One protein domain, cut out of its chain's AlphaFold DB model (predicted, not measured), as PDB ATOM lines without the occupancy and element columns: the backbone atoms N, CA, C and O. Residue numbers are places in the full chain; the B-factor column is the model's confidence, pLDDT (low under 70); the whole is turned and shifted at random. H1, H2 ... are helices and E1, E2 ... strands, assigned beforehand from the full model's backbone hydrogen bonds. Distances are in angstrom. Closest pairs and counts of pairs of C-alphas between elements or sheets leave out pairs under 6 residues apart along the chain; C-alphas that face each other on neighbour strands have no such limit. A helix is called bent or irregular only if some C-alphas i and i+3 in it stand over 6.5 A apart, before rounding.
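What this domain is: This is residues 353 to 547 of the 719 residues of an uncharacterized protein of Candidatus Magnetoglobus multicellularis str. Araruama (UniProt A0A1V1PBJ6). One helix, H8, runs through the core, with H4, H6, H7, H9 and H10 packed round it, mostly at crossed angles, and a small strand hairpin, E1 and E2, beside it. H5 packs on H4 and H6 away from H8, while H1, H2 and H3 sit loosely towards one end of the longest axis. The printed part has 195 residues, with ten named helices, H1 to H10, followed by two antiparallel strands; the class is mostly helix. It is compact, with a radius of gyration of the C-alphas of 16.7 A, and rounded, spanning 48 by 38 by 30 A.

Where its parts are: H1, residues 357 to 361, begins at C-alpha 357, (-27.096, -44.190, -10.603). H2 is residues 364 to 373 and H3 residues 382 to 388. H4, residues 395 to 410, is 22.3 A long. H5 is residues 423 to 432. H6, residues 449 to 459, is irregular: C-alphas 455 and 458 are 7.7 A apart. H7, residues 462 to 475, is 20.1 A long, and H8, residues 480 to 494, is 21.7 A. H9 is residues 502 to 508; H10, residues 519 to 531, is 18.2 A long. E1 is residues 535 to 538, and E2, residues 542 to 545, ends at C-alpha 545, (-49.836, -28.219, 18.277).

How they stand to each other: H8 is the hub, touching five helices. It touches H6 at a steep tilt of 60 degrees; the closest C-alphas, of Asp 450 and Lys 486, are 5.2 A apart. H7 and H8 form a helical hairpin, a shallow tilt of 16 degrees, opposite ways, closest at the C-alphas of Phe 472 and Thr 482, 6.3 A. With residues 480 to 484 alone, H8 touches H10, about perpendicular at 83 degrees; the C-alphas of Glu 481 and Ala 525 are closest, 4.8 A. H8 also touches H9 with residues 484 to 488 alone and H4 with residues 490 to 494 alone. The closest C-alphas of H8 and E2, of Glu 492 and Arg 544, are 5.9 A apart. E1 and E2 are a hairpin, with N 536 and O 544 at 2.9 A and N 542 and O 538 at 2.8 A. H5 touches H6, closest at the C-alphas of Leu 430 and Ile 455, 6.6 A. H1, H2 and H3 are apart from H8. Each O i to N i+4 pair is within hydrogen-bond range in the helices other than H6, 4 of 7, and H8, 9 of 11.

The domain as a whole: The C-alphas of Pro 354 and Asn 531 are the two farthest apart, 50.2 A. The printed part has no cut. The links H4 to H5 and H5 to H6 are long, with 12 and 16 residues. Mean pLDDT of the printed part is 85.7; residues 409 to 421 are under 70.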
ATOM      1  N   LYS A 353     -27.515 -35.801 -14.128       89.88
ATOM      2  CA  LYS A 353     -26.527 -36.232 -15.124       89.88
ATOM      3  C   LYS A 353     -27.109 -37.401 -15.934       89.88
ATOM      4  O   LYS A 353     -27.714 -38.282 -15.325       89.88
ATOM      5  N   PRO A 354     -26.905 -37.448 -17.261       85.12
ATOM      6  CA  PRO A 354     -27.282 -38.613 -18.059       85.12
ATOM      7  C   PRO A 354     -26.599 -39.884 -17.534       85.12
ATOM      8  O   PRO A 354     -25.386 -39.864 -17.313       85.12
ATOM      9  N   GLY A 355     -27.354 -40.971 -17.339       82.06
ATOM     10  CA  GLY A 355     -26.808 -42.249 -16.858       82.06
ATOM     11  C   GLY A 355     -26.460 -42.246 -15.367       82.06
ATOM     12  O   GLY A 355     -25.586 -42.989 -14.925       82.06
ATOM     13  N   SER A 356     -27.101 -41.369 -14.595       85.19
ATOM     14  CA  SER A 356     -26.903 -41.291 -13.148       85.19
ATOM     15  C   SER A 356     -27.420 -42.548 -12.433       85.19
ATOM     16  O   SER A 356     -28.443 -43.117 -12.806       85.19
ATOM     17  N   GLU A 357     -26.748 -42.965 -11.352       85.00
ATOM     18  CA  GLU A 357     -27.096 -44.190 -10.603       85.00
ATOM     19  C   GLU A 357     -28.547 -44.199 -10.079       85.00
ATOM     20  O   GLU A 357     -29.140 -45.264  -9.899       85.00
ATOM     21  N   ILE A 358     -29.171 -43.027  -9.907       86.12
ATOM     22  CA  ILE A 358     -30.577 -42.912  -9.495       86.12
ATOM     23  C   ILE A 358     -31.554 -43.521 -10.515       86.12
ATOM     24  O   ILE A 358     -32.572 -44.084 -10.118       86.12
ATOM     25  N   GLU A 359     -31.233 -43.488 -11.814       84.69
ATOM     26  CA  GLU A 359     -32.068 -44.081 -12.874       84.69
ATOM     27  C   GLU A 359     -32.170 -45.607 -12.727       84.69
ATOM     28  O   GLU A 359     -33.211 -46.203 -13.031       84.69
ATOM     29  N   THR A 360     -31.094 -46.227 -12.230       84.19
ATOM     30  CA  THR A 360     -31.028 -47.667 -11.935       84.19
ATOM     31  C   THR A 360     -31.654 -48.013 -10.589       84.19
ATOM     32  O   THR A 360     -32.267 -49.070 -10.455       84.19
ATOM     33  N   LEU A 361     -31.552 -47.111  -9.607       84.88
ATOM     34  CA  LEU A 361     -32.123 -47.303  -8.277       84.88
ATOM     35  C   LEU A 361     -33.658 -47.245  -8.294       84.88
ATOM     36  O   LEU A 361     -34.311 -47.921  -7.503       84.88
ATOM     37  N   ILE A 362     -34.256 -46.454  -9.187       84.38
ATOM     38  CA  ILE A 362     -35.712 -46.385  -9.346       84.38
ATOM     39  C   ILE A 362     -36.182 -47.587 -10.186       84.38
ATOM     40  O   ILE A 362     -36.242 -47.537 -11.419       84.38
ATOM     41  N   SER A 363     -36.480 -48.688  -9.496       85.94
ATOM     42  CA  SER A 363     -37.114 -49.893 -10.043       85.94
ATOM     43  C   SER A 363     -38.642 -49.818  -9.951       85.94
ATOM     44  O   SER A 363     -39.177 -49.045  -9.157       85.94
ATOM     45  N   ASP A 364     -39.349 -50.660 -10.708       84.75
ATOM     46  CA  ASP A 364     -40.819 -50.736 -10.656       84.75
ATOM     47  C   ASP A 364     -41.325 -51.050  -9.240       84.75
ATOM     48  O   ASP A 364     -42.257 -50.413  -8.762       84.75
ATOM     49  N   ALA A 365     -40.627 -51.924  -8.505       84.88
ATOM     50  CA  ALA A 365     -40.955 -52.229  -7.113       84.88
ATOM     51  C   ALA A 365     -40.846 -50.998  -6.193       84.88
ATOM     52  O   ALA A 365     -41.691 -50.795  -5.322       84.88
ATOM     53  N   ASN A 366     -39.833 -50.147  -6.400       86.00
ATOM     54  CA  ASN A 366     -39.682 -48.906  -5.637       86.00
ATOM     55  C   ASN A 366     -40.785 -47.897  -5.984       86.00
ATOM     56  O   ASN A 366     -41.260 -47.185  -5.099       86.00
ATOM     57  N   ILE A 367     -41.215 -47.851  -7.250       85.88
ATOM     58  CA  ILE A 367     -42.338 -47.017  -7.698       85.88
ATOM     59  C   ILE A 367     -43.653 -47.513  -7.086       85.88
ATOM     60  O   ILE A 367     -44.447 -46.695  -6.633       85.88
ATOM     61  N   ASP A 368     -43.875 -48.824  -7.021       87.62
ATOM     62  CA  ASP A 368     -45.084 -49.395  -6.421       87.62
ATOM     63  C   ASP A 368     -45.168 -49.080  -4.920       87.62
ATOM     64  O   ASP A 368     -46.220 -48.664  -4.437       87.62
ATOM     65  N   GLN A 369     -44.051 -49.174  -4.187       88.12
ATOM     66  CA  GLN A 369     -44.003 -48.744  -2.782       88.12
ATOM     67  C   GLN A 369     -44.272 -47.241  -2.628       88.12
ATOM     68  O   GLN A 369     -45.023 -46.834  -1.741       88.12
ATOM     69  N   LEU A 370     -43.720 -46.409  -3.517       88.12
ATOM     70  CA  LEU A 370     -44.004 -44.974  -3.532       88.12
ATOM     71  C   LEU A 370     -45.473 -44.667  -3.831       88.12
ATOM     72  O   LEU A 370     -46.033 -43.780  -3.201       88.12
ATOM     73  N   LYS A 371     -46.111 -45.388  -4.752       88.25
ATOM     74  CA  LYS A 371     -47.540 -45.219  -5.057       88.25
ATOM     75  C   LYS A 371     -48.429 -45.546  -3.861       88.25
ATOM     76  O   LYS A 371     -49.471 -44.925  -3.703       88.25
ATOM     77  N   LEU A 372     -48.017 -46.508  -3.034       87.50
ATOM     78  CA  LEU A 372     -48.763 -46.936  -1.848       87.50
ATOM     79  C   LEU A 372     -48.536 -46.037  -0.628       87.50
ATOM     80  O   LEU A 372     -49.441 -45.878   0.189       87.50
ATOM     81  N   HIS A 373     -47.322 -45.508  -0.461       89.81
ATOM     82  CA  HIS A 373     -46.903 -44.880   0.796       89.81
ATOM     83  C   HIS A 373     -46.368 -43.455   0.646       89.81
ATOM     84  O   HIS A 373     -46.325 -42.728   1.631       89.81
ATOM     85  N   GLY A 374     -45.960 -43.041  -0.551       87.19
ATOM     86  CA  GLY A 374     -45.462 -41.698  -0.826       87.19
ATOM     87  C   GLY A 374     -46.588 -40.674  -0.948       87.19
ATOM     88  O   GLY A 374     -47.702 -40.981  -1.370       87.19
ATOM     89  N   TYR A 375     -46.288 -39.427  -0.590       90.69
ATOM     90  CA  TYR A 375     -47.264 -38.345  -0.643       90.69
ATOM     91  C   TYR A 375     -47.681 -38.029  -2.087       90.69
ATOM     92  O   TYR A 375     -46.845 -37.628  -2.901       90.69
ATOM     93  N   ASP A 376     -48.977 -38.198  -2.379       89.38
ATOM     94  CA  ASP A 376     -49.622 -37.884  -3.666       89.38
ATOM     95  C   ASP A 376     -48.885 -38.501  -4.876       89.38
ATOM     96  O   ASP A 376     -48.559 -37.846  -5.867       89.38
ATOM     97  N   CYS A 377     -48.554 -39.792  -4.748       86.31
ATOM     98  CA  CYS A 377     -47.770 -40.543  -5.728       86.31
ATOM     99  C   CYS A 377     -48.580 -41.569  -6.541       86.31
ATOM    100  O   CYS A 377     -47.989 -42.287  -7.337       86.31
ATOM    101  N   GLU A 378     -49.908 -41.652  -6.413       83.94
ATOM    102  CA  GLU A 378     -50.725 -42.707  -7.051       83.94
ATOM    103  C   GLU A 378     -50.538 -42.793  -8.584       83.94
ATOM    104  O   GLU A 378     -50.522 -43.884  -9.162       83.94
ATOM    105  N   GLY A 379     -50.342 -41.645  -9.247       83.31
ATOM    106  CA  GLY A 379     -50.232 -41.522 -10.706       83.31
ATOM    107  C   GLY A 379     -48.853 -41.136 -11.250       83.31
ATOM    108  O   GLY A 379     -48.765 -40.759 -12.418       83.31
ATOM    109  N   VAL A 380     -47.789 -41.171 -10.439       86.81
ATOM    110  CA  VAL A 380     -46.474 -40.666 -10.879       86.81
ATOM    111  C   VAL A 380     -45.754 -41.646 -11.807       86.81
ATOM    112  O   VAL A 380     -45.812 -42.867 -11.625       86.81
ATOM    113  N   THR A 381     -45.048 -41.105 -12.802       88.81
ATOM    114  CA  THR A 381     -44.192 -41.895 -13.702       88.81
ATOM    115  C   THR A 381     -42.754 -41.970 -13.195       88.81
ATOM    116  O   THR A 381     -42.325 -41.178 -12.349       88.81
ATOM    117  N   LYS A 382     -41.976 -42.915 -13.736       88.06
ATOM    118  CA  LYS A 382     -40.551 -43.064 -13.413       88.06
ATOM    119  C   LYS A 382     -39.769 -41.781 -13.708       88.06
ATOM    120  O   LYS A 382     -38.966 -41.349 -12.883       88.06
ATOM    121  N   GLU A 383     -40.040 -41.154 -14.847       87.62
ATOM    122  CA  GLU A 383     -39.398 -39.912 -15.286       87.62
ATOM    123  C   GLU A 383     -39.704 -38.775 -14.309       87.62
ATOM    124  O   GLU A 383     -38.793 -38.085 -13.860       87.62
ATOM    125  N   GLN A 384     -40.965 -38.643 -13.883       87.62
ATOM    126  CA  GLN A 384     -41.357 -37.628 -12.906       87.62
ATOM    127  C   GLN A 384     -40.648 -37.814 -11.561       87.62
ATOM    128  O   GLN A 384     -40.243 -36.825 -10.954       87.62
ATOM    129  N   ILE A 385     -40.463 -39.051 -11.092       89.69
ATOM    130  CA  ILE A 385     -39.712 -39.310  -9.856       89.69
ATOM    131  C   ILE A 385     -38.238 -38.921 -10.038       89.69
ATOM    132  O   ILE A 385     -37.682 -38.247  -9.173       89.69
ATOM    133  N   ILE A 386     -37.608 -39.289 -11.161       90.06
ATOM    134  CA  ILE A 386     -36.209 -38.929 -11.459       90.06
ATOM    135  C   ILE A 386     -36.032 -37.403 -11.487       90.06
ATOM    136  O   ILE A 386     -35.106 -36.881 -10.861       90.06
ATOM    137  N   ASP A 387     -36.943 -36.691 -12.154       89.31
ATOM    138  CA  ASP A 387     -36.900 -35.236 -12.335       89.31
ATOM    139  C   ASP A 387     -37.048 -34.449 -11.026       89.31
ATOM    140  O   ASP A 387     -36.581 -33.306 -10.934       89.31
ATOM    141  N   HIS A 388     -37.697 -35.041 -10.019       90.50
ATOM    142  CA  HIS A 388     -37.967 -34.404  -8.727       90.50
ATOM    143  C   HIS A 388     -37.093 -34.946  -7.590       90.50
ATOM    144  O   HIS A 388     -36.954 -34.270  -6.572       90.50
ATOM    145  N   TYR A 389     -36.452 -36.109  -7.753       92.19
ATOM    146  CA  TYR A 389     -35.610 -36.725  -6.726       92.19
ATOM    147  C   TYR A 389     -34.571 -35.730  -6.179       92.19
ATOM    148  O   TYR A 389     -33.931 -35.025  -6.969       92.19
ATOM    149  N   PRO A 390     -34.325 -35.661  -4.857       92.88
ATOM    150  CA  PRO A 390     -34.874 -36.438  -3.737       92.88
ATOM    151  C   PRO A 390     -36.228 -35.951  -3.188       92.88
ATOM    152  O   PRO A 390     -36.656 -36.402  -2.128       92.88
ATOM    153  N   LEU A 391     -36.900 -35.019  -3.864       93.25
ATOM    154  CA  LEU A 391     -38.266 -34.612  -3.546       93.25
ATOM    155  C   LEU A 391     -39.273 -35.486  -4.313       93.25
ATOM    156  O   LEU A 391     -38.952 -36.076  -5.343       93.25
ATOM    157  N   LEU A 392     -40.516 -35.524  -3.829       91.94
ATOM    158  CA  LEU A 392     -41.648 -36.076  -4.570       91.94
ATOM    159  C   LEU A 392     -42.340 -34.963  -5.380       91.94
ATOM    160  O   LEU A 392     -42.307 -33.800  -4.959       91.94
ATOM    161  N   PRO A 393     -42.998 -35.273  -6.515       88.31
ATOM    162  CA  PRO A 393     -43.601 -34.261  -7.393       88.31
ATOM    163  C   PRO A 393     -44.574 -33.294  -6.693       88.31
ATOM    164  O   PRO A 393     -44.638 -32.105  -7.024       88.31
ATOM    165  N   ALA A 394     -45.311 -33.780  -5.693       90.25
ATOM    166  CA  ALA A 394     -46.264 -32.978  -4.932       90.25
ATOM    167  C   ALA A 394     -45.618 -32.091  -3.851       90.25
ATOM    168  O   ALA A 394     -46.214 -31.089  -3.450       90.25
ATOM    169  N   HIS A 395     -44.379 -32.374  -3.424       91.25
ATOM    170  CA  HIS A 395     -43.701 -31.603  -2.375       91.25
ATOM    171  C   HIS A 395     -43.517 -30.131  -2.753       91.25
ATOM    172  O   HIS A 395     -43.720 -29.260  -1.914       91.25
ATOM    173  N   ILE A 396     -43.194 -29.825  -4.016       88.19
ATOM    174  CA  ILE A 396     -43.006 -28.430  -4.452       88.19
ATOM    175  C   ILE A 396     -44.309 -27.635  -4.297       88.19
ATOM    176  O   ILE A 396     -44.274 -26.499  -3.831       88.19
ATOM    177  N   ALA A 397     -45.457 -28.228  -4.644       86.75
ATOM    178  CA  ALA A 397     -46.754 -27.571  -4.475       86.75
ATOM    179  C   ALA A 397     -47.069 -27.339  -2.991       86.75
ATOM    180  O   ALA A 397     -47.374 -26.213  -2.606       86.75
ATOM    181  N   LEU A 398     -46.880 -28.365  -2.155       89.31
ATOM    182  CA  LEU A 398     -47.070 -28.253  -0.708       89.31
ATOM    183  C   LEU A 398     -46.179 -27.161  -0.095       89.31
ATOM    184  O   LEU A 398     -46.624 -26.383   0.743       89.31
ATOM    185  N   PHE A 399     -44.925 -27.063  -0.537       87.88
ATOM    186  CA  PHE A 399     -43.983 -26.049  -0.061       87.88
ATOM    187  C   PHE A 399     -44.427 -24.640  -0.433       87.88
ATOM    188  O   PHE A 399     -44.287 -23.720   0.375       87.88
ATOM    189  N   MET A 400     -44.966 -24.467  -1.643       84.44
ATOM    190  CA  MET A 400     -45.568 -23.203  -2.062       84.44
ATOM    191  C   MET A 400     -46.731 -22.837  -1.140       84.44
ATOM    192  O   MET A 400     -46.745 -21.724  -0.618       84.44
ATOM    193  N   ASP A 401     -47.643 -23.770  -0.868       86.06
ATOM    194  CA  ASP A 401     -48.801 -23.512  -0.006       86.06
ATOM    195  C   ASP A 401     -48.390 -23.153   1.430       86.06
ATOM    196  O   ASP A 401     -48.817 -22.121   1.950       86.06
ATOM    197  N   ILE A 402     -47.470 -23.914   2.035       86.06
ATOM    198  CA  ILE A 402     -46.936 -23.617   3.376       86.06
ATOM    199  C   ILE A 402     -46.265 -22.235   3.403       86.06
ATOM    200  O   ILE A 402     -46.536 -21.429   4.295       86.06
ATOM    201  N   THR A 403     -45.431 -21.921   2.407       80.81
ATOM    202  CA  THR A 403     -44.737 -20.623   2.325       80.81
ATOM    203  C   THR A 403     -45.733 -19.465   2.193       80.81
ATOM    204  O   THR A 403     -45.539 -18.416   2.814       80.81
ATOM    205  N   GLN A 404     -46.834 -19.651   1.451       79.06
ATOM    206  CA  GLN A 404     -47.905 -18.653   1.375       79.06
ATOM    207  C   GLN A 404     -48.571 -18.429   2.726       79.06
ATOM    208  O   GLN A 404     -48.790 -17.284   3.113       79.06
ATOM    209  N   CYS A 405     -48.904 -19.513   3.430       81.19
ATOM    210  CA  CYS A 405     -49.564 -19.449   4.729       81.19
ATOM    211  C   CYS A 405     -48.686 -18.760   5.780       81.19
ATOM    212  O   CYS A 405     -49.196 -17.997   6.600       81.19
ATOM    213  N   ILE A 406     -47.367 -18.979   5.741       78.44
ATOM    214  CA  ILE A 406     -46.411 -18.255   6.589       78.44
ATOM    215  C   ILE A 406     -46.457 -16.759   6.264       78.44
ATOM    216  O   ILE A 406     -46.622 -15.939   7.167       78.44
ATOM    217  N   ARG A 407     -46.372 -16.392   4.978       72.00
ATOM    218  CA  ARG A 407     -46.347 -14.984   4.555       72.00
ATOM    219  C   ARG A 407     -47.648 -14.242   4.866       72.00
ATOM    220  O   ARG A 407     -47.613 -13.096   5.312       72.00
ATOM    221  N   SER A 408     -48.798 -14.873   4.644       70.62
ATOM    222  CA  SER A 408     -50.102 -14.250   4.907       70.62
ATOM    223  C   SER A 408     -50.312 -13.967   6.398       70.62
ATOM    224  O   SER A 408     -50.925 -12.959   6.758       70.62
ATOM    225  N   ARG A 409     -49.751 -14.811   7.275       68.81
ATOM    226  CA  ARG A 409     -49.747 -14.595   8.726       68.81
ATOM    227  C   ARG A 409     -48.710 -13.548   9.151       68.81
ATOM    228  O   ARG A 409     -49.057 -12.678   9.949       68.81
ATOM    229  N   SER A 410     -47.497 -13.570   8.587       57.34
ATOM    230  CA  SER A 410     -46.416 -12.632   8.939       57.34
ATOM    231  C   SER A 410     -46.661 -11.196   8.466       57.34
ATOM    232  O   SER A 410     -46.243 -10.253   9.126       57.34
ATOM    233  N   ALA A 411     -47.439 -10.980   7.398       47.16
ATOM    234  CA  ALA A 411     -47.833  -9.638   6.953       47.16
ATOM    235  C   ALA A 411     -48.635  -8.828   8.004       47.16
ATOM    236  O   ALA A 411     -48.848  -7.621   7.828       47.16
ATOM    237  N   ARG A 412     -49.107  -9.454   9.095       46.41
ATOM    238  CA  ARG A 412     -49.740  -8.761  10.233       46.41
ATOM    239  C   ARG A 412     -48.725  -8.049  11.140       46.41
ATOM    240  O   ARG A 412     -49.095  -7.065  11.774       46.41
ATOM    241  N   THR A 413     -47.458  -8.464  11.135       38.50
ATOM    242  CA  THR A 413     -46.331  -7.830  11.833       38.50
ATOM    243  C   THR A 413     -45.371  -7.244  10.793       38.50
ATOM    244  O   THR A 413     -44.529  -7.930  10.226       38.50
ATOM    245  N   GLN A 414     -45.516  -5.946  10.500       36.62
ATOM    246  CA  GLN A 414     -44.784  -5.238   9.431       36.62
ATOM    247  C   GLN A 414     -43.241  -5.315   9.517       36.62
ATOM    248  O   GLN A 414     -42.579  -4.950   8.551       36.62
ATOM    249  N   SER A 415     -42.659  -5.797  10.620       36.75
ATOM    250  CA  SER A 415     -41.210  -5.905  10.823       36.75
ATOM    251  C   SER A 415     -40.543  -7.118  10.157       36.75
ATOM    252  O   SER A 415     -39.365  -7.023   9.833       36.75
ATOM    253  N   ASP A 416     -41.266  -8.218   9.893       35.31
ATOM    254  CA  ASP A 416     -40.652  -9.506   9.493       35.31
ATOM    255  C   ASP A 416     -40.994  -9.968   8.066       35.31
ATOM    256  O   ASP A 416     -40.681 -11.093   7.665       35.31
ATOM    257  N   ALA A 417     -41.599  -9.103   7.246       35.84
ATOM    258  CA  ALA A 417     -41.943  -9.437   5.858       35.84
ATOM    259  C   ALA A 417     -40.717  -9.828   5.000       35.84
ATOM    260  O   ALA A 417     -40.874 -10.539   4.008       35.84
ATOM    261  N   GLY A 418     -39.503  -9.426   5.402       40.72
ATOM    262  CA  GLY A 418     -38.239  -9.826   4.772       40.72
ATOM    263  C   GLY A 418     -37.723 -11.225   5.154       40.72
ATOM    264  O   GLY A 418     -36.730 -11.671   4.584       40.72
ATOM    265  N   GLY A 419     -38.363 -11.924   6.102       44.47
ATOM    266  CA  GLY A 419     -37.894 -13.215   6.625       44.47
ATOM    267  C   GLY A 419     -38.338 -14.453   5.832       44.47
ATOM    268  O   GLY A 419     -37.725 -15.515   5.961       44.47
ATOM    269  N   VAL A 420     -39.382 -14.353   4.999       54.72
ATOM    270  CA  VAL A 420     -39.934 -15.511   4.267       54.72
ATOM    271  C   VAL A 420     -39.169 -15.732   2.958       54.72
ATOM    272  O   VAL A 420     -39.295 -14.966   2.004       54.72
ATOM    273  N   ARG A 421     -38.368 -16.802   2.909       66.75
ATOM    274  CA  ARG A 421     -37.548 -17.183   1.747       66.75
ATOM    275  C   ARG A 421     -38.390 -17.797   0.621       66.75
ATOM    276  O   ARG A 421     -39.444 -18.383   0.861       66.75
ATOM    277  N   SER A 422     -37.909 -17.677  -0.620       74.38
ATOM    278  CA  SER A 422     -38.542 -18.302  -1.790       74.38
ATOM    279  C   SER A 422     -38.507 -19.836  -1.692       74.38
ATOM    280  O   SER A 422     -37.615 -20.407  -1.066       74.38
ATOM    281  N   VAL A 423     -39.441 -20.524  -2.363       82.00
ATOM    282  CA  VAL A 423     -39.457 -22.002  -2.412       82.00
ATOM    283  C   VAL A 423     -38.150 -22.562  -2.974       82.00
ATOM    284  O   VAL A 423     -37.654 -23.570  -2.482       82.00
ATOM    285  N   LEU A 424     -37.559 -21.882  -3.958       81.06
ATOM    286  CA  LEU A 424     -36.287 -22.286  -4.548       81.06
ATOM    287  C   LEU A 424     -35.152 -22.255  -3.514       81.06
ATOM    288  O   LEU A 424     -34.381 -23.209  -3.440       81.06
ATOM    289  N   ASN A 425     -35.106 -21.224  -2.667       80.44
ATOM    290  CA  ASN A 425     -34.130 -21.143  -1.579       80.44
ATOM    291  C   ASN A 425     -34.370 -22.193  -0.516       80.44
ATOM    292  O   ASN A 425     -33.415 -22.804  -0.072       80.44
ATOM    293  N   ASN A 426     -35.625 -22.420  -0.128       86.00
ATOM    294  CA  ASN A 426     -35.940 -23.431   0.878       86.00
ATOM    295  C   ASN A 426     -35.471 -24.814   0.405       86.00
ATOM    296  O   ASN A 426     -34.903 -25.576   1.181       86.00
ATOM    297  N   ILE A 427     -35.643 -25.114  -0.887       88.44
ATOM    298  CA  ILE A 427     -35.135 -26.350  -1.491       88.44
ATOM    299  C   ILE A 427     -33.604 -26.353  -1.547       88.44
ATOM    300  O   ILE A 427     -32.998 -27.360  -1.201       88.44
ATOM    301  N   TRP A 428     -32.957 -25.253  -1.933       87.81
ATOM    302  CA  TRP A 428     -31.492 -25.169  -1.929       87.81
ATOM    303  C   TRP A 428     -30.894 -25.311  -0.514       87.81
ATOM    304  O   TRP A 428     -29.909 -26.028  -0.322       87.81
ATOM    305  N   ASP A 429     -31.525 -24.700   0.488       89.00
ATOM    306  CA  ASP A 429     -31.160 -24.793   1.900       89.00
ATOM    307  C   ASP A 429     -31.333 -26.225   2.425       89.00
ATOM    308  O   ASP A 429     -30.475 -26.692   3.166       89.00
ATOM    309  N   LEU A 430     -32.368 -26.965   2.000       91.31
ATOM    310  CA  LEU A 430     -32.515 -28.390   2.340       91.31
ATOM    311  C   LEU A 430     -31.285 -29.215   1.927       91.31
ATOM    312  O   LEU A 430     -30.892 -30.145   2.635       91.31
ATOM    313  N   PHE A 431     -30.652 -28.882   0.800       91.06
ATOM    314  CA  PHE A 431     -29.430 -29.562   0.370       91.06
ATOM    315  C   PHE A 431     -28.198 -29.134   1.157       91.06
ATOM    316  O   PHE A 431     -27.350 -29.981   1.433       91.06
ATOM    317  N   ASN A 432     -28.078 -27.848   1.489       90.31
ATOM    318  CA  ASN A 432     -26.805 -27.260   1.907       90.31
ATOM    319  C   ASN A 432     -26.710 -26.886   3.388       90.31
ATOM    320  O   ASN A 432     -25.596 -26.782   3.901       90.31
ATOM    321  N   ARG A 433     -27.836 -26.677   4.073       89.94
ATOM    322  CA  ARG A 433     -27.878 -26.186   5.451       89.94
ATOM    323  C   ARG A 433     -27.970 -27.343   6.446       89.94
ATOM    324  O   ARG A 433     -28.760 -28.273   6.282       89.94
ATOM    325  N   GLU A 434     -27.178 -27.253   7.508       88.19
ATOM    326  CA  GLU A 434     -27.263 -28.155   8.661       88.19
ATOM    327  C   GLU A 434     -28.511 -27.849   9.511       88.19
ATOM    328  O   GLU A 434     -28.902 -26.680   9.608       88.19
ATOM    329  N   PRO A 435     -29.143 -28.857  10.145       86.38
ATOM    330  CA  PRO A 435     -28.707 -30.259  10.272       86.38
ATOM    331  C   PRO A 435     -29.158 -31.188   9.126       86.38
ATOM    332  O   PRO A 435     -28.942 -32.398   9.179       86.38
ATOM    333  N   VAL A 436     -29.858 -30.668   8.110       90.00
ATOM    334  CA  VAL A 436     -30.466 -31.512   7.069       90.00
ATOM    335  C   VAL A 436     -29.412 -32.049   6.105       90.00
ATOM    336  O   VAL A 436     -29.357 -33.267   5.892       90.00
ATOM    337  N   ALA A 437     -28.635 -31.129   5.516       91.25
ATOM    338  CA  ALA A 437     -27.557 -31.363   4.556       91.25
ATOM    339  C   ALA A 437     -27.844 -32.525   3.585       91.25
ATOM    340  O   ALA A 437     -27.043 -33.457   3.449       91.25
ATOM    341  N   LEU A 438     -29.007 -32.488   2.912       92.19
ATOM    342  CA  LEU A 438     -29.531 -33.615   2.124       92.19
ATOM    343  C   LEU A 438     -28.536 -34.101   1.060       92.19
ATOM    344  O   LEU A 438     -28.484 -35.285   0.743       92.19
ATOM    345  N   LYS A 439     -27.681 -33.198   0.569       91.38
ATOM    346  CA  LYS A 439     -26.620 -33.484  -0.402       91.38
ATOM    347  C   LYS A 439     -25.627 -34.566   0.048       91.38
ATOM    348  O   LYS A 439     -25.103 -35.286  -0.798       91.38
ATOM    349  N   ASN A 440     -25.383 -34.676   1.359       92.44
ATOM    350  CA  ASN A 440     -24.411 -35.594   1.961       92.44
ATOM    351  C   ASN A 440     -25.029 -36.956   2.320       92.44
ATOM    352  O   ASN A 440     -24.300 -37.868   2.719       92.44
ATOM    353  N   ARG A 441     -26.357 -37.102   2.200       93.31
ATOM    354  CA  ARG A 441     -27.058 -38.350   2.520       93.31
ATOM    355  C   ARG A 441     -26.850 -39.405   1.436       93.31
ATOM    356  O   ARG A 441     -26.450 -39.106   0.308       93.31
ATOM    357  N   VAL A 442     -27.099 -40.656   1.819       93.00
ATOM    358  CA  VAL A 442     -26.957 -41.826   0.945       93.00
ATOM    359  C   VAL A 442     -27.966 -41.739  -0.200       93.00
ATOM    360  O   VAL A 442     -29.106 -41.309  -0.012       93.00
ATOM    361  N   LEU A 443     -27.545 -42.146  -1.397       91.50
ATOM    362  CA  LEU A 443     -28.439 -42.239  -2.545       91.50
ATOM    363  C   LEU A 443     -29.652 -43.134  -2.226       91.50
ATOM    364  O   LEU A 443     -29.508 -44.222  -1.675       91.50
ATOM    365  N   GLY A 444     -30.846 -42.664  -2.578       90.94
ATOM    366  CA  GLY A 444     -32.123 -43.302  -2.247       90.94
ATOM    367  C   GLY A 444     -32.888 -42.629  -1.110       90.94
ATOM    368  O   GLY A 444     -34.097 -42.832  -1.007       90.94
ATOM    369  N   THR A 445     -32.239 -41.775  -0.311       94.00
ATOM    370  CA  THR A 445     -32.943 -40.969   0.694       94.00
ATOM    371  C   THR A 445     -33.859 -39.945   0.039       94.00
ATOM    372  O   THR A 445     -33.486 -39.304  -0.948       94.00
ATOM    373  N   LEU A 446     -35.064 -39.825   0.592       94.19
ATOM    374  CA  LEU A 446     -36.080 -38.857   0.207       94.19
ATOM    375  C   LEU A 446     -36.129 -37.725   1.227       94.19
ATOM    376  O   LEU A 446     -35.740 -37.873   2.387       94.19
ATOM    377  N   MET A 447     -36.607 -36.574   0.777       94.19
ATOM    378  CA  MET A 447     -36.928 -35.475   1.671       94.19
ATOM    379  C   MET A 447     -38.243 -35.760   2.400       94.19
ATOM    380  O   MET A 447     -39.240 -36.097   1.763       94.19
ATOM    381  N   SER A 448     -38.235 -35.568   3.716       93.81
ATOM    382  CA  SER A 448     -39.405 -35.644   4.590       93.81
ATOM    383  C   SER A 448     -39.730 -34.275   5.192       93.81
ATOM    384  O   SER A 448     -38.882 -33.380   5.261       93.81
ATOM    385  N   LEU A 449     -40.978 -34.085   5.621       93.38
ATOM    386  CA  LEU A 449     -41.472 -32.767   6.028       93.38
ATOM    387  C   LEU A 449     -40.805 -32.211   7.301       93.38
ATOM    388  O   LEU A 449     -40.688 -30.995   7.452       93.38
ATOM    389  N   ASP A 450     -40.309 -33.068   8.195       94.25
ATOM    390  CA  ASP A 450     -39.502 -32.650   9.349       94.25
ATOM    391  C   ASP A 450     -38.200 -31.952   8.923       94.25
ATOM    392  O   ASP A 450     -37.789 -30.985   9.563       94.25
ATOM    393  N   MET A 451     -37.604 -32.361   7.798       94.50
ATOM    394  CA  MET A 451     -36.428 -31.686   7.243       94.50
ATOM    395  C   MET A 451     -36.772 -30.273   6.765       94.50
ATOM    396  O   MET A 451     -35.974 -29.356   6.933       94.50
ATOM    397  N   LEU A 452     -37.968 -30.068   6.193       91.81
ATOM    398  CA  LEU A 452     -38.420 -28.725   5.822       91.81
ATOM    399  C   LEU A 452     -38.549 -27.837   7.061       91.81
ATOM    400  O   LEU A 452     -38.125 -26.681   7.018       91.81
ATOM    401  N   TYR A 453     -39.083 -28.372   8.163       91.62
ATOM    402  CA  TYR A 453     -39.181 -27.631   9.420       91.62
ATOM    403  C   TYR A 453     -37.807 -27.152   9.896       91.62
ATOM    404  O   TYR A 453     -37.678 -26.006  10.313       91.62
ATOM    405  N   ASP A 454     -36.760 -27.966   9.773       90.94
ATOM    406  CA  ASP A 454     -35.410 -27.556  10.186       90.94
ATOM    407  C   ASP A 454     -34.856 -26.375   9.364       90.94
ATOM    408  O   ASP A 454     -33.965 -25.657   9.822       90.94
ATOM    409  N   ILE A 455     -35.418 -26.117   8.177       88.69
ATOM    410  CA  ILE A 455     -35.063 -24.974   7.328       88.69
ATOM    411  C   ILE A 455     -35.928 -23.742   7.613       88.69
ATOM    412  O   ILE A 455     -35.384 -22.641   7.749       88.69
ATOM    413  N   ILE A 456     -37.255 -23.911   7.683       86.75
ATOM    414  CA  ILE A 456     -38.224 -22.795   7.737       86.75
ATOM    415  C   ILE A 456     -38.909 -22.619   9.098       86.75
ATOM    416  O   ILE A 456     -39.710 -21.699   9.263       86.75
ATOM    417  N   GLY A 457     -38.607 -23.467  10.080       82.94
ATOM    418  CA  GLY A 457     -39.273 -23.503  11.385       82.94
ATOM    419  C   GLY A 457     -39.138 -22.204  12.174       82.94
ATOM    420  O   GLY A 457     -40.031 -21.869  12.949       82.94
ATOM    421  N   SER A 458     -38.092 -21.410  11.906       82.44
ATOM    422  CA  SER A 458     -37.909 -20.066  12.473       82.44
ATOM    423  C   SER A 458     -39.012 -19.075  12.084       82.44
ATOM    424  O   SER A 458     -39.181 -18.072  12.768       82.44
ATOM    425  N   SER A 459     -39.753 -19.345  11.007       79.56
ATOM    426  CA  SER A 459     -40.832 -18.483  10.506       79.56
ATOM    427  C   SER A 459     -42.217 -18.851  11.059       79.56
ATOM    428  O   SER A 459     -43.211 -18.226  10.691       79.56
ATOM    429  N   ILE A 460     -42.299 -19.881  11.904       82.88
ATOM    430  CA  ILE A 460     -43.522 -20.287  12.610       82.88
ATOM    431  C   ILE A 460     -43.727 -19.382  13.836       82.88
ATOM    432  O   ILE A 460     -42.787 -18.760  14.323       82.88
ATOM    433  N   ASP A 461     -44.963 -19.305  14.332       80.06
ATOM    434  CA  ASP A 461     -45.324 -18.559  15.541       80.06
ATOM    435  C   ASP A 461     -44.413 -18.913  16.735       80.06
ATOM    436  O   ASP A 461     -44.170 -20.091  17.024       80.06
ATOM    437  N   SER A 462     -43.936 -17.887  17.445       80.69
ATOM    438  CA  SER A 462     -43.049 -18.029  18.601       80.69
ATOM    439  C   SER A 462     -43.634 -18.923  19.697       80.69
ATOM    440  O   SER A 462     -42.890 -19.663  20.341       80.69
ATOM    441  N   ASP A 463     -44.955 -18.912  19.897       78.12
ATOM    442  CA  ASP A 463     -45.593 -19.756  20.915       78.12
ATOM    443  C   ASP A 463     -45.469 -21.245  20.575       78.12
ATOM    444  O   ASP A 463     -45.185 -22.065  21.452       78.12
ATOM    445  N   VAL A 464     -45.643 -21.589  19.297       84.50
ATOM    446  CA  VAL A 464     -45.510 -22.961  18.787       84.50
ATOM    447  C   VAL A 464     -44.045 -23.398  18.825       84.50
ATOM    448  O   VAL A 464     -43.750 -24.518  19.243       84.50
ATOM    449  N   GLN A 465     -43.111 -22.504  18.481       87.12
ATOM    450  CA  GLN A 465     -41.671 -22.770  18.583       87.12
ATOM    451  C   GLN A 465     -41.237 -23.101  20.014       87.12
ATOM    452  O   GLN A 465     -40.478 -24.047  20.225       87.12
ATOM    453  N   LEU A 466     -41.735 -22.355  21.003       86.06
ATOM    454  CA  LEU A 466     -41.443 -22.616  22.412       86.06
ATOM    455  C   LEU A 466     -41.993 -23.974  22.865       86.06
ATOM    456  O   LEU A 466     -41.320 -24.687  23.610       86.06
ATOM    457  N   THR A 467     -43.195 -24.355  22.418       87.25
ATOM    458  CA  THR A 467     -43.731 -25.702  22.670       87.25
ATOM    459  C   THR A 467     -42.811 -26.766  22.063       87.25
ATOM    460  O   THR A 467     -42.436 -27.717  22.748       87.25
ATOM    461  N   LEU A 468     -42.400 -26.592  20.805       89.62
ATOM    462  CA  LEU A 468     -41.534 -27.530  20.084       89.62
ATOM    463  C   LEU A 468     -40.168 -27.703  20.759       89.62
ATOM    464  O   LEU A 468     -39.722 -28.834  20.929       89.62
ATOM    465  N   GLN A 469     -39.545 -26.617  21.228       89.69
ATOM    466  CA  GLN A 469     -38.283 -26.687  21.976       89.69
ATOM    467  C   GLN A 469     -38.394 -27.577  23.221       89.69
ATOM    468  O   GLN A 469     -37.541 -28.440  23.428       89.69
ATOM    469  N   LYS A 470     -39.482 -27.459  23.994       89.62
ATOM    470  CA  LYS A 470     -39.724 -28.324  25.162       89.62
ATOM    471  C   LYS A 470     -39.877 -29.798  24.775       89.62
ATOM    472  O   LYS A 470     -39.424 -30.679  25.506       89.62
ATOM    473  N   VAL A 471     -40.502 -30.086  23.629       89.81
ATOM    474  CA  VAL A 471     -40.597 -31.461  23.107       89.81
ATOM    475  C   VAL A 471     -39.216 -31.989  22.727       89.81
ATOM    476  O   VAL A 471     -38.888 -33.124  23.079       89.81
ATOM    477  N   PHE A 472     -38.391 -31.166  22.077       92.00
ATOM    478  CA  PHE A 472     -37.037 -31.544  21.668       92.00
ATOM    479  C   PHE A 472     -36.128 -31.818  22.872       92.00
ATOM    480  O   PHE A 472     -35.361 -32.779  22.838       92.00
ATOM    481  N   GLU A 473     -36.241 -31.032  23.944       91.38
ATOM    482  CA  GLU A 473     -35.522 -31.264  25.205       91.38
ATOM    483  C   GLU A 473     -35.945 -32.576  25.880       91.38
ATOM    484  O   GLU A 473     -35.109 -33.279  26.450       91.38
ATOM    485  N   LYS A 474     -37.234 -32.925  25.805       91.38
ATOM    486  CA  LYS A 474     -37.785 -34.110  26.471       91.38
ATOM    487  C   LYS A 474     -37.508 -35.417  25.727       91.38
ATOM    488  O   LYS A 474     -37.163 -36.409  26.365       91.38
ATOM    489  N   HIS A 475     -37.724 -35.447  24.412       89.19
ATOM    490  CA  HIS A 475     -37.629 -36.678  23.612       89.19
ATOM    491  C   HIS A 475     -36.309 -36.791  22.843       89.19
ATOM    492  O   HIS A 475     -35.923 -37.894  22.474       89.19
ATOM    493  N   GLY A 476     -35.590 -35.690  22.624       87.62
ATOM    494  CA  GLY A 476     -34.401 -35.645  21.771       87.62
ATOM    495  C   GLY A 476     -34.724 -35.334  20.305       87.62
ATOM    496  O   GLY A 476     -35.853 -35.491  19.837       87.62
ATOM    497  N   GLN A 477     -33.712 -34.875  19.563       79.06
ATOM    498  CA  GLN A 477     -33.860 -34.296  18.216       79.06
ATOM    499  C   GLN A 477     -34.178 -35.313  17.099       79.06
ATOM    500  O   GLN A 477     -34.788 -34.927  16.106       79.06
ATOM    501  N   ASP A 478     -33.808 -36.590  17.247       83.19
ATOM    502  CA  ASP A 478     -33.960 -37.623  16.198       83.19
ATOM    503  C   ASP A 478     -34.944 -38.739  16.590       83.19
ATOM    504  O   ASP A 478     -34.711 -39.927  16.382       83.19
ATOM    505  N   THR A 479     -36.060 -38.357  17.206       93.69
ATOM    506  CA  THR A 479     -37.145 -39.279  17.573       93.69
ATOM    507  C   THR A 479     -38.358 -39.117  16.664       93.69
ATOM    508  O   THR A 479     -38.551 -38.071  16.039       93.69
ATOM    509  N   TRP A 480     -39.202 -40.149  16.590       94.94
ATOM    510  CA  TRP A 480     -40.448 -40.090  15.821       94.94
ATOM    511  C   TRP A 480     -41.394 -39.013  16.351       94.94
ATOM    512  O   TRP A 480     -42.027 -38.319  15.565       94.94
ATOM    513  N   GLU A 481     -41.426 -38.803  17.665       95.25
ATOM    514  CA  GLU A 481     -42.164 -37.726  18.320       95.25
ATOM    515  C   GLU A 481     -41.734 -36.354  17.793       95.25
ATOM    516  O   GLU A 481     -42.580 -35.551  17.396       95.25
ATOM    517  N   THR A 482     -40.423 -36.112  17.708       94.44
ATOM    518  CA  THR A 482     -39.869 -34.870  17.161       94.44
ATOM    519  C   THR A 482     -40.184 -34.711  15.670       94.44
ATOM    520  O   THR A 482     -40.601 -33.632  15.247       94.44
ATOM    521  N   LYS A 483     -40.067 -35.773  14.863       95.31
ATOM    522  CA  LYS A 483     -40.387 -35.724  13.422       95.31
ATOM    523  C   LYS A 483     -41.867 -35.431  13.170       95.31
ATOM    524  O   LYS A 483     -42.208 -34.566  12.364       95.31
ATOM    525  N   VAL A 484     -42.746 -36.104  13.910       96.38
ATOM    526  CA  VAL A 484     -44.199 -35.946  13.794       96.38
ATOM    527  C   VAL A 484     -44.642 -34.551  14.219       96.38
ATOM    528  O   VAL A 484     -45.399 -33.916  13.488       96.38
ATOM    529  N   ILE A 485     -44.152 -34.025  15.346       95.00
ATOM    530  CA  ILE A 485     -44.573 -32.692  15.797       95.00
ATOM    531  C   ILE A 485     -44.063 -31.574  14.871       95.00
ATOM    532  O   ILE A 485     -44.801 -30.622  14.607       95.00
ATOM    533  N   LYS A 486     -42.855 -31.724  14.298       94.88
ATOM    534  CA  LYS A 486     -42.332 -30.829  13.252       94.88
ATOM    535  C   LYS A 486     -43.257 -30.819  12.031       94.88
ATOM    536  O   LYS A 486     -43.673 -29.747  11.592       94.88
ATOM    537  N   ALA A 487     -43.653 -31.996  11.539       95.00
ATOM    538  CA  ALA A 487     -44.587 -32.117  10.420       95.00
ATOM    539  C   ALA A 487     -45.963 -31.494  10.727       95.00
ATOM    540  O   ALA A 487     -46.474 -30.720   9.916       95.00
ATOM    541  N   ILE A 488     -46.536 -31.754  11.910       94.75
ATOM    542  CA  ILE A 488     -47.820 -31.167  12.335       94.75
ATOM    543  C   ILE A 488     -47.741 -29.638  12.352       94.75
ATOM    544  O   ILE A 488     -48.635 -28.989  11.816       94.75
ATOM    545  N   SER A 489     -46.668 -29.062  12.908       92.19
ATOM    546  CA  SER A 489     -46.510 -27.603  13.022       92.19
ATOM    547  C   SER A 489     -46.481 -26.877  11.670       92.19
ATOM    548  O   SER A 489     -46.918 -25.732  11.568       92.19
ATOM    549  N   LEU A 490     -46.015 -27.551  10.613       91.44
ATOM    550  CA  LEU A 490     -46.057 -27.020   9.251       91.44
ATOM    551  C   LEU A 490     -47.425 -27.230   8.597       91.44
ATOM    552  O   LEU A 490     -47.970 -26.304   7.994       91.44
ATOM    553  N   LEU A 491     -47.996 -28.432   8.717       91.81
ATOM    554  CA  LEU A 491     -49.265 -28.765   8.062       91.81
ATOM    555  C   LEU A 491     -50.461 -28.042   8.675       91.81
ATOM    556  O   LEU A 491     -51.378 -27.668   7.946       91.81
ATOM    557  N   GLU A 492     -50.447 -27.762   9.981       88.69
ATOM    558  CA  GLU A 492     -51.540 -27.036  10.632       88.69
ATOM    559  C   GLU A 492     -51.730 -25.615  10.070       88.69
ATOM    560  O   GLU A 492     -52.783 -24.992  10.245       88.69
ATOM    561  N   MET A 493     -50.717 -25.084   9.375       82.44
ATOM    562  CA  MET A 493     -50.799 -23.802   8.684       82.44
ATOM    563  C   MET A 493     -51.690 -23.862   7.437       82.44
ATOM    564  O   MET A 493     -52.305 -22.848   7.098       82.44
ATOM    565  N   ASN A 494     -51.784 -25.039   6.810       83.75
ATOM    566  CA  ASN A 494     -52.586 -25.324   5.619       83.75
ATOM    567  C   ASN A 494     -53.732 -26.327   5.890       83.75
ATOM    568  O   ASN A 494     -54.247 -26.964   4.971       83.75
ATOM    569  N   ALA A 495     -54.158 -26.466   7.150       80.81
ATOM    570  CA  ALA A 495     -55.146 -27.470   7.556       80.81
ATOM    571  C   ALA A 495     -56.535 -27.304   6.911       80.81
ATOM    572  O   ALA A 495     -57.338 -28.231   6.942       80.81
ATOM    573  N   GLU A 496     -56.844 -26.131   6.347       81.06
ATOM    574  CA  GLU A 496     -58.091 -25.911   5.604       81.06
ATOM    575  C   GLU A 496     -58.117 -26.661   4.269       81.06
ATOM    576  O   GLU A 496     -59.180 -27.117   3.853       81.06
ATOM    577  N   GLN A 497     -56.963 -26.783   3.609       82.00
ATOM    578  CA  GLN A 497     -56.827 -27.501   2.341       82.00
ATOM    579  C   GLN A 497     -56.432 -28.958   2.569       82.00
ATOM    580  O   GLN A 497     -56.926 -29.843   1.874       82.00
ATOM    581  N   LEU A 498     -55.550 -29.202   3.543       85.50
ATOM    582  CA  LEU A 498     -55.004 -30.522   3.838       85.50
ATOM    583  C   LEU A 498     -55.112 -30.826   5.342       85.50
ATOM    584  O   LEU A 498     -54.195 -30.506   6.105       85.50
ATOM    585  N   PRO A 499     -56.225 -31.437   5.789       89.50
ATOM    586  CA  PRO A 499     -56.411 -31.821   7.184       89.50
ATOM    587  C   PRO A 499     -55.312 -32.769   7.683       89.50
ATOM    588  O   PRO A 499     -54.928 -33.725   7.006       89.50
ATOM    589  N   VAL A 500     -54.801 -32.525   8.892       93.06
ATOM    590  CA  VAL A 500     -53.609 -33.211   9.413       93.06
ATOM    591  C   VAL A 500     -53.977 -34.567  10.027       93.06
ATOM    592  O   VAL A 500     -54.242 -34.677  11.225       93.06
ATOM    593  N   HIS A 501     -53.997 -35.621   9.213       93.25
ATOM    594  CA  HIS A 501     -54.319 -36.987   9.650       93.25
ATOM    595  C   HIS A 501     -53.138 -37.955   9.523       93.25
ATOM    596  O   HIS A 501     -52.150 -37.681   8.843       93.25
ATOM    597  N   LEU A 502     -53.270 -39.116  10.174       93.94
ATOM    598  CA  LEU A 502     -52.249 -40.166  10.219       93.94
ATOM    599  C   LEU A 502     -51.718 -40.575   8.823       93.94
ATOM    600  O   LEU A 502     -50.499 -40.552   8.665       93.94
ATOM    601  N   PRO A 503     -52.553 -40.852   7.796       92.88
ATOM    602  CA  PRO A 503     -52.040 -41.261   6.480       92.88
ATOM    603  C   PRO A 503     -51.207 -40.173   5.783       92.88
ATOM    604  O   PRO A 503     -50.194 -40.450   5.141       92.88
ATOM    605  N   ILE A 504     -51.600 -38.906   5.946       93.31
ATOM    606  CA  ILE A 504     -50.893 -37.758   5.363       93.31
ATOM    607  C   ILE A 504     -49.548 -37.551   6.067       93.31
ATOM    608  O   ILE A 504     -48.527 -37.368   5.412       93.31
ATOM    609  N   LEU A 505     -49.519 -37.640   7.400       94.50
ATOM    610  CA  LEU A 505     -48.274 -37.549   8.165       94.50
ATOM    611  C   LEU A 505     -47.309 -38.691   7.824       94.50
ATOM    612  O   LEU A 505     -46.123 -38.441   7.637       94.50
ATOM    613  N   ALA A 506     -47.810 -39.924   7.711       94.94
ATOM    614  CA  ALA A 506     -46.992 -41.079   7.349       94.94
ATOM    615  C   ALA A 506     -46.384 -40.934   5.947       94.94
ATOM    616  O   ALA A 506     -45.190 -41.169   5.769       94.94
ATOM    617  N   SER A 507     -47.172 -40.473   4.973       94.06
ATOM    618  CA  SER A 507     -46.694 -40.296   3.597       94.06
ATOM    619  C   SER A 507     -45.695 -39.149   3.423       94.06
ATOM    620  O   SER A 507     -44.768 -39.253   2.621       94.06
ATOM    621  N   LEU A 508     -45.821 -38.081   4.215       94.50
ATOM    622  CA  LEU A 508     -44.889 -36.943   4.227       94.50
ATOM    623  C   LEU A 508     -43.624 -37.179   5.069       94.50
ATOM    624  O   LEU A 508     -42.665 -36.408   4.970       94.50
ATOM    625  N   LEU A 509     -43.608 -38.228   5.893       95.31
ATOM    626  CA  LEU A 509     -42.447 -38.680   6.670       95.31
ATOM    627  C   LEU A 509     -41.793 -39.941   6.080       95.31
ATOM    628  O   LEU A 509     -40.952 -40.565   6.727       95.31
ATOM    629  N   TYR A 510     -42.158 -40.311   4.851       93.75
ATOM    630  CA  TYR A 510     -41.627 -41.480   4.159       93.75
ATOM    631  C   TYR A 510     -40.134 -41.290   3.789       93.75
ATOM    632  O   TYR A 510     -39.805 -40.379   3.025       93.75
ATOM    633  N   PRO A 511     -39.200 -42.111   4.318       91.06
ATOM    634  CA  PRO A 511     -37.788 -41.717   4.408       91.06
ATOM    635  C   PRO A 511     -36.911 -42.060   3.193       91.06
ATOM    636  O   PRO A 511     -35.968 -41.328   2.897       91.06
ATOM    637  N   ASN A 512     -37.147 -43.183   2.507       92.12
ATOM    638  CA  ASN A 512     -36.270 -43.673   1.436       92.12
ATOM    639  C   ASN A 512     -37.077 -44.368   0.333       92.12
ATOM    640  O   ASN A 512     -38.134 -44.937   0.600       92.12
ATOM    641  N   LEU A 513     -36.539 -44.390  -0.889       89.06
ATOM    642  CA  LEU A 513     -37.082 -45.182  -1.996       89.06
ATOM    643  C   LEU A 513     -37.173 -46.668  -1.610       89.06
ATOM    644  O   LEU A 513     -36.169 -47.270  -1.232       89.06
ATOM    645  N   GLY A 514     -38.369 -47.254  -1.718       83.38
ATOM    646  CA  GLY A 514     -38.608 -48.671  -1.420       83.38
ATOM    647  C   GLY A 514     -38.721 -49.019   0.072       83.38
ATOM    648  O   GLY A 514     -38.734 -50.200   0.416       83.38
ATOM    649  N   ALA A 515     -38.801 -48.030   0.969       86.94
ATOM    650  CA  ALA A 515     -39.073 -48.265   2.386       86.94
ATOM    651  C   ALA A 515     -40.492 -48.823   2.632       86.94
ATOM    652  O   ALA A 515     -41.414 -48.609   1.845       86.94
ATOM    653  N   SER A 516     -40.684 -49.517   3.754       88.06
ATOM    654  CA  SER A 516     -42.015 -49.927   4.219       88.06
ATOM    655  C   SER A 516     -42.808 -48.741   4.784       88.06
ATOM    656  O   SER A 516     -42.242 -47.683   5.062       88.06
ATOM    657  N   SER A 517     -44.120 -48.924   4.971       89.50
ATOM    658  CA  SER A 517     -44.967 -47.936   5.649       89.50
ATOM    659  C   SER A 517     -44.427 -47.583   7.037       89.50
ATOM    660  O   SER A 517     -44.048 -48.471   7.799       89.50
ATOM    661  N   VAL A 518     -44.454 -46.289   7.361       92.94
ATOM    662  CA  VAL A 518     -44.065 -45.720   8.664       92.94
ATOM    663  C   VAL A 518     -45.280 -45.367   9.534       92.94
ATOM    664  O   VAL A 518     -45.195 -44.610  10.501       92.94
ATOM    665  N   GLU A 519     -46.461 -45.860   9.157       93.44
ATOM    666  CA  GLU A 519     -47.726 -45.490   9.793       93.44
ATOM    667  C   GLU A 519     -47.795 -45.915  11.267       93.44
ATOM    668  O   GLU A 519     -48.327 -45.176  12.097       93.44
ATOM    669  N   ASN A 520     -47.213 -47.064  11.625       94.38
ATOM    670  CA  ASN A 520     -47.217 -47.557  13.006       94.38
ATOM    671  C   ASN A 520     -46.350 -46.687  13.925       94.38
ATOM    672  O   ASN A 520     -46.746 -46.372  15.053       94.38
ATOM    673  N   GLU A 521     -45.182 -46.271  13.443       95.31
ATOM    674  CA  GLU A 521     -44.260 -45.385  14.140       95.31
ATOM    675  C   GLU A 521     -44.894 -44.008  14.354       95.31
ATOM    676  O   GLU A 521     -44.891 -43.488  15.473       95.31
ATOM    677  N   VAL A 522     -45.526 -43.457  13.310       95.81
ATOM    678  CA  VAL A 522     -46.247 -42.179  13.392       95.81
ATOM    679  C   VAL A 522     -47.432 -42.278  14.352       95.81
ATOM    680  O   VAL A 522     -47.622 -41.385  15.178       95.81
ATOM    681  N   LYS A 523     -48.204 -43.369  14.308       96.19
ATOM    682  CA  LYS A 523     -49.325 -43.596  15.229       96.19
ATOM    683  C   LYS A 523     -48.859 -43.641  16.686       96.19
ATOM    684  O   LYS A 523     -49.431 -42.951  17.527       96.19
ATOM    685  N   THR A 524     -47.794 -44.389  16.966       96.25
ATOM    686  CA  THR A 524     -47.219 -44.501  18.317       96.25
ATOM    687  C   THR A 524     -46.743 -43.137  18.828       96.25
ATOM    688  O   THR A 524     -47.008 -42.767  19.975       96.25
ATOM    689  N   ALA A 525     -46.096 -42.348  17.967       95.44
ATOM    690  CA  ALA A 525     -45.661 -40.995  18.297       95.44
ATOM    691  C   ALA A 525     -46.843 -40.043  18.563       95.44
ATOM    692  O   ALA A 525     -46.810 -39.294  19.540       95.44
ATOM    693  N   LEU A 526     -47.907 -40.097  17.752       95.44
ATOM    694  CA  LEU A 526     -49.128 -39.307  17.963       95.44
ATOM    695  C   LEU A 526     -49.798 -39.634  19.301       95.44
ATOM    696  O   LEU A 526     -50.155 -38.722  20.046       95.44
ATOM    697  N   GLU A 527     -49.934 -40.919  19.636       94.19
ATOM    698  CA  GLU A 527     -50.518 -41.357  20.908       94.19
ATOM    699  C   GLU A 527     -49.711 -40.825  22.099       94.19
ATOM    700  O   GLU A 527     -50.282 -40.269  23.042       94.19
ATOM    701  N   LYS A 528     -48.378 -40.912  22.036       93.69
ATOM    702  CA  LYS A 528     -47.497 -40.399  23.091       93.69
ATOM    703  C   LYS A 528     -47.571 -38.874  23.215       93.69
ATOM    704  O   LYS A 528     -47.760 -38.365  24.320       93.69
ATOM    705  N   LEU A 529     -47.484 -38.143  22.103       93.50
ATOM    706  CA  LEU A 529     -47.582 -36.677  22.090       93.50
ATOM    707  C   LEU A 529     -48.941 -36.186  22.607       93.50
ATOM    708  O   LEU A 529     -48.999 -35.190  23.332       93.50
ATOM    709  N   ASN A 530     -50.026 -36.887  22.272       91.06
ATOM    710  CA  ASN A 530     -51.372 -36.566  22.741       91.06
ATOM    711  C   ASN A 530     -51.533 -36.853  24.243       91.06
ATOM    712  O   ASN A 530     -52.017 -35.996  24.980       91.06
ATOM    713  N   ASN A 531     -51.054 -38.007  24.725       88.44
ATOM    714  CA  ASN A 531     -51.080 -38.356  26.153       88.44
ATOM    715  C   ASN A 531     -50.294 -37.352  27.012       88.44
ATOM    716  O   ASN A 531     -50.671 -37.043  28.145       88.44
ATOM    717  N   GLU A 532     -49.219 -36.799  26.456       86.94
ATOM    718  CA  GLU A 532     -48.410 -35.762  27.094       86.94
ATOM    719  C   GLU A 532     -48.992 -34.338  26.952       86.94
ATOM    720  O   GLU A 532     -48.496 -33.414  27.595       86.94
ATOM    721  N   ASN A 533     -50.092 -34.160  26.211       83.69
ATOM    722  CA  ASN A 533     -50.737 -32.882  25.870       83.69
ATOM    723  C   ASN A 533     -49.866 -31.914  25.032       83.69
ATOM    724  O   ASN A 533     -49.997 -30.693  25.153       83.69
ATOM    725  N   TRP A 534     -48.971 -32.420  24.180       87.69
ATOM    726  CA  TRP A 534     -48.242 -31.578  23.216       87.69
ATOM    727  C   TRP A 534     -49.085 -31.216  21.997       87.69
ATOM    728  O   TRP A 534     -48.938 -30.135  21.431       87.69
ATOM    729  N   ILE A 535     -49.990 -32.114  21.618       91.75
ATOM    730  CA  ILE A 535     -50.886 -31.960  20.475       91.75
ATOM    731  C   ILE A 535     -52.335 -32.170  20.908       91.75
ATOM    732  O   ILE A 535     -52.607 -32.685  21.994       91.75
ATOM    733  N   HIS A 536     -53.276 -31.744  20.076       87.75
ATOM    734  CA  HIS A 536     -54.686 -32.090  20.218       87.75
ATOM    735  C   HIS A 536     -55.288 -32.415  18.852       87.75
ATOM    736  O   HIS A 536     -54.807 -31.944  17.821       87.75
ATOM    737  N   PHE A 537     -56.354 -33.210  18.845       88.31
ATOM    738  CA  PHE A 537     -57.089 -33.525  17.627       88.31
ATOM    739  C   PHE A 537     -58.263 -32.558  17.436       88.31
ATOM    740  O   PHE A 537     -58.942 -32.188  18.396       88.31
ATOM    741  N   ASN A 538     -58.498 -32.138  16.198       87.12
ATOM    742  CA  ASN A 538     -59.672 -31.388  15.775       87.12
ATOM    743  C   ASN A 538     -60.370 -32.161  14.650       87.12
ATOM    744  O   ASN A 538     -59.726 -32.538  13.678       87.12
ATOM    745  N   GLU A 539     -61.686 -32.358  14.747       81.38
ATOM    746  CA  GLU A 539     -62.441 -33.158  13.767       81.38
ATOM    747  C   GLU A 539     -62.372 -32.600  12.339       81.38
ATOM    748  O   GLU A 539     -62.358 -33.369  11.382       81.38
ATOM    749  N   LYS A 540     -62.307 -31.272  12.187       82.19
ATOM    750  CA  LYS A 540     -62.285 -30.606  10.879       82.19
ATOM    751  C   LYS A 540     -60.872 -30.454  10.316       82.19
ATOM    752  O   LYS A 540     -60.684 -30.551   9.111       82.19
ATOM    753  N   TYR A 541     -59.902 -30.158  11.178       82.69
ATOM    754  CA  TYR A 541     -58.558 -29.726  10.771       82.69
ATOM    755  C   TYR A 541     -57.457 -30.764  11.047       82.69
ATOM    756  O   TYR A 541     -56.327 -30.592  10.593       82.69
ATOM    757  N   GLY A 542     -57.768 -31.843  11.769       91.31
ATOM    758  CA  GLY A 542     -56.810 -32.873  12.166       91.31
ATOM    759  C   GLY A 542     -55.984 -32.500  13.403       91.31
ATOM    760  O   GLY A 542     -56.428 -31.737  14.264       91.31
ATOM    761  N   TRP A 543     -54.791 -33.081  13.520       92.25
ATOM    762  CA  TRP A 543     -53.849 -32.835  14.615       92.25
ATOM    763  C   TRP A 543     -53.263 -31.421  14.576       92.25
ATOM    764  O   TRP A 543     -52.878 -30.929  13.517       92.25
ATOM    765  N   ARG A 544     -53.158 -30.783  15.746       90.81
ATOM    766  CA  ARG A 544     -52.589 -29.436  15.919       90.81
ATOM    767  C   ARG A 544     -51.690 -29.365  17.145       90.81
ATOM    768  O   ARG A 544     -51.898 -30.115  18.104       90.81
ATOM    769  N   VAL A 545     -50.720 -28.454  17.127       89.69
ATOM    770  CA  VAL A 545     -49.836 -28.219  18.277       89.69
ATOM    771  C   VAL A 545     -50.579 -27.404  19.338       89.69
ATOM    772  O   VAL A 545     -51.283 -26.445  19.030       89.69
ATOM    773  N   GLN A 546     -50.448 -27.785  20.612       82.44
ATOM    774  CA  GLN A 546     -50.975 -26.975  21.710       82.44
ATOM    775  C   GLN A 546     -50.004 -25.830  22.030       82.44
ATOM    776  O   GLN A 546     -48.848 -26.058  22.388       82.44
ATOM    777  N   ASN A 547     -50.479 -24.585  21.969       73.19
ATOM    778  CA  ASN A 547     -49.695 -23.436  22.435       73.19
ATOM    779  C   ASN A 547     -49.462 -23.521  23.952       73.19
ATOM    780  O   ASN A 547     -50.301 -24.050  24.686       73.19
TER     781      ASN A 547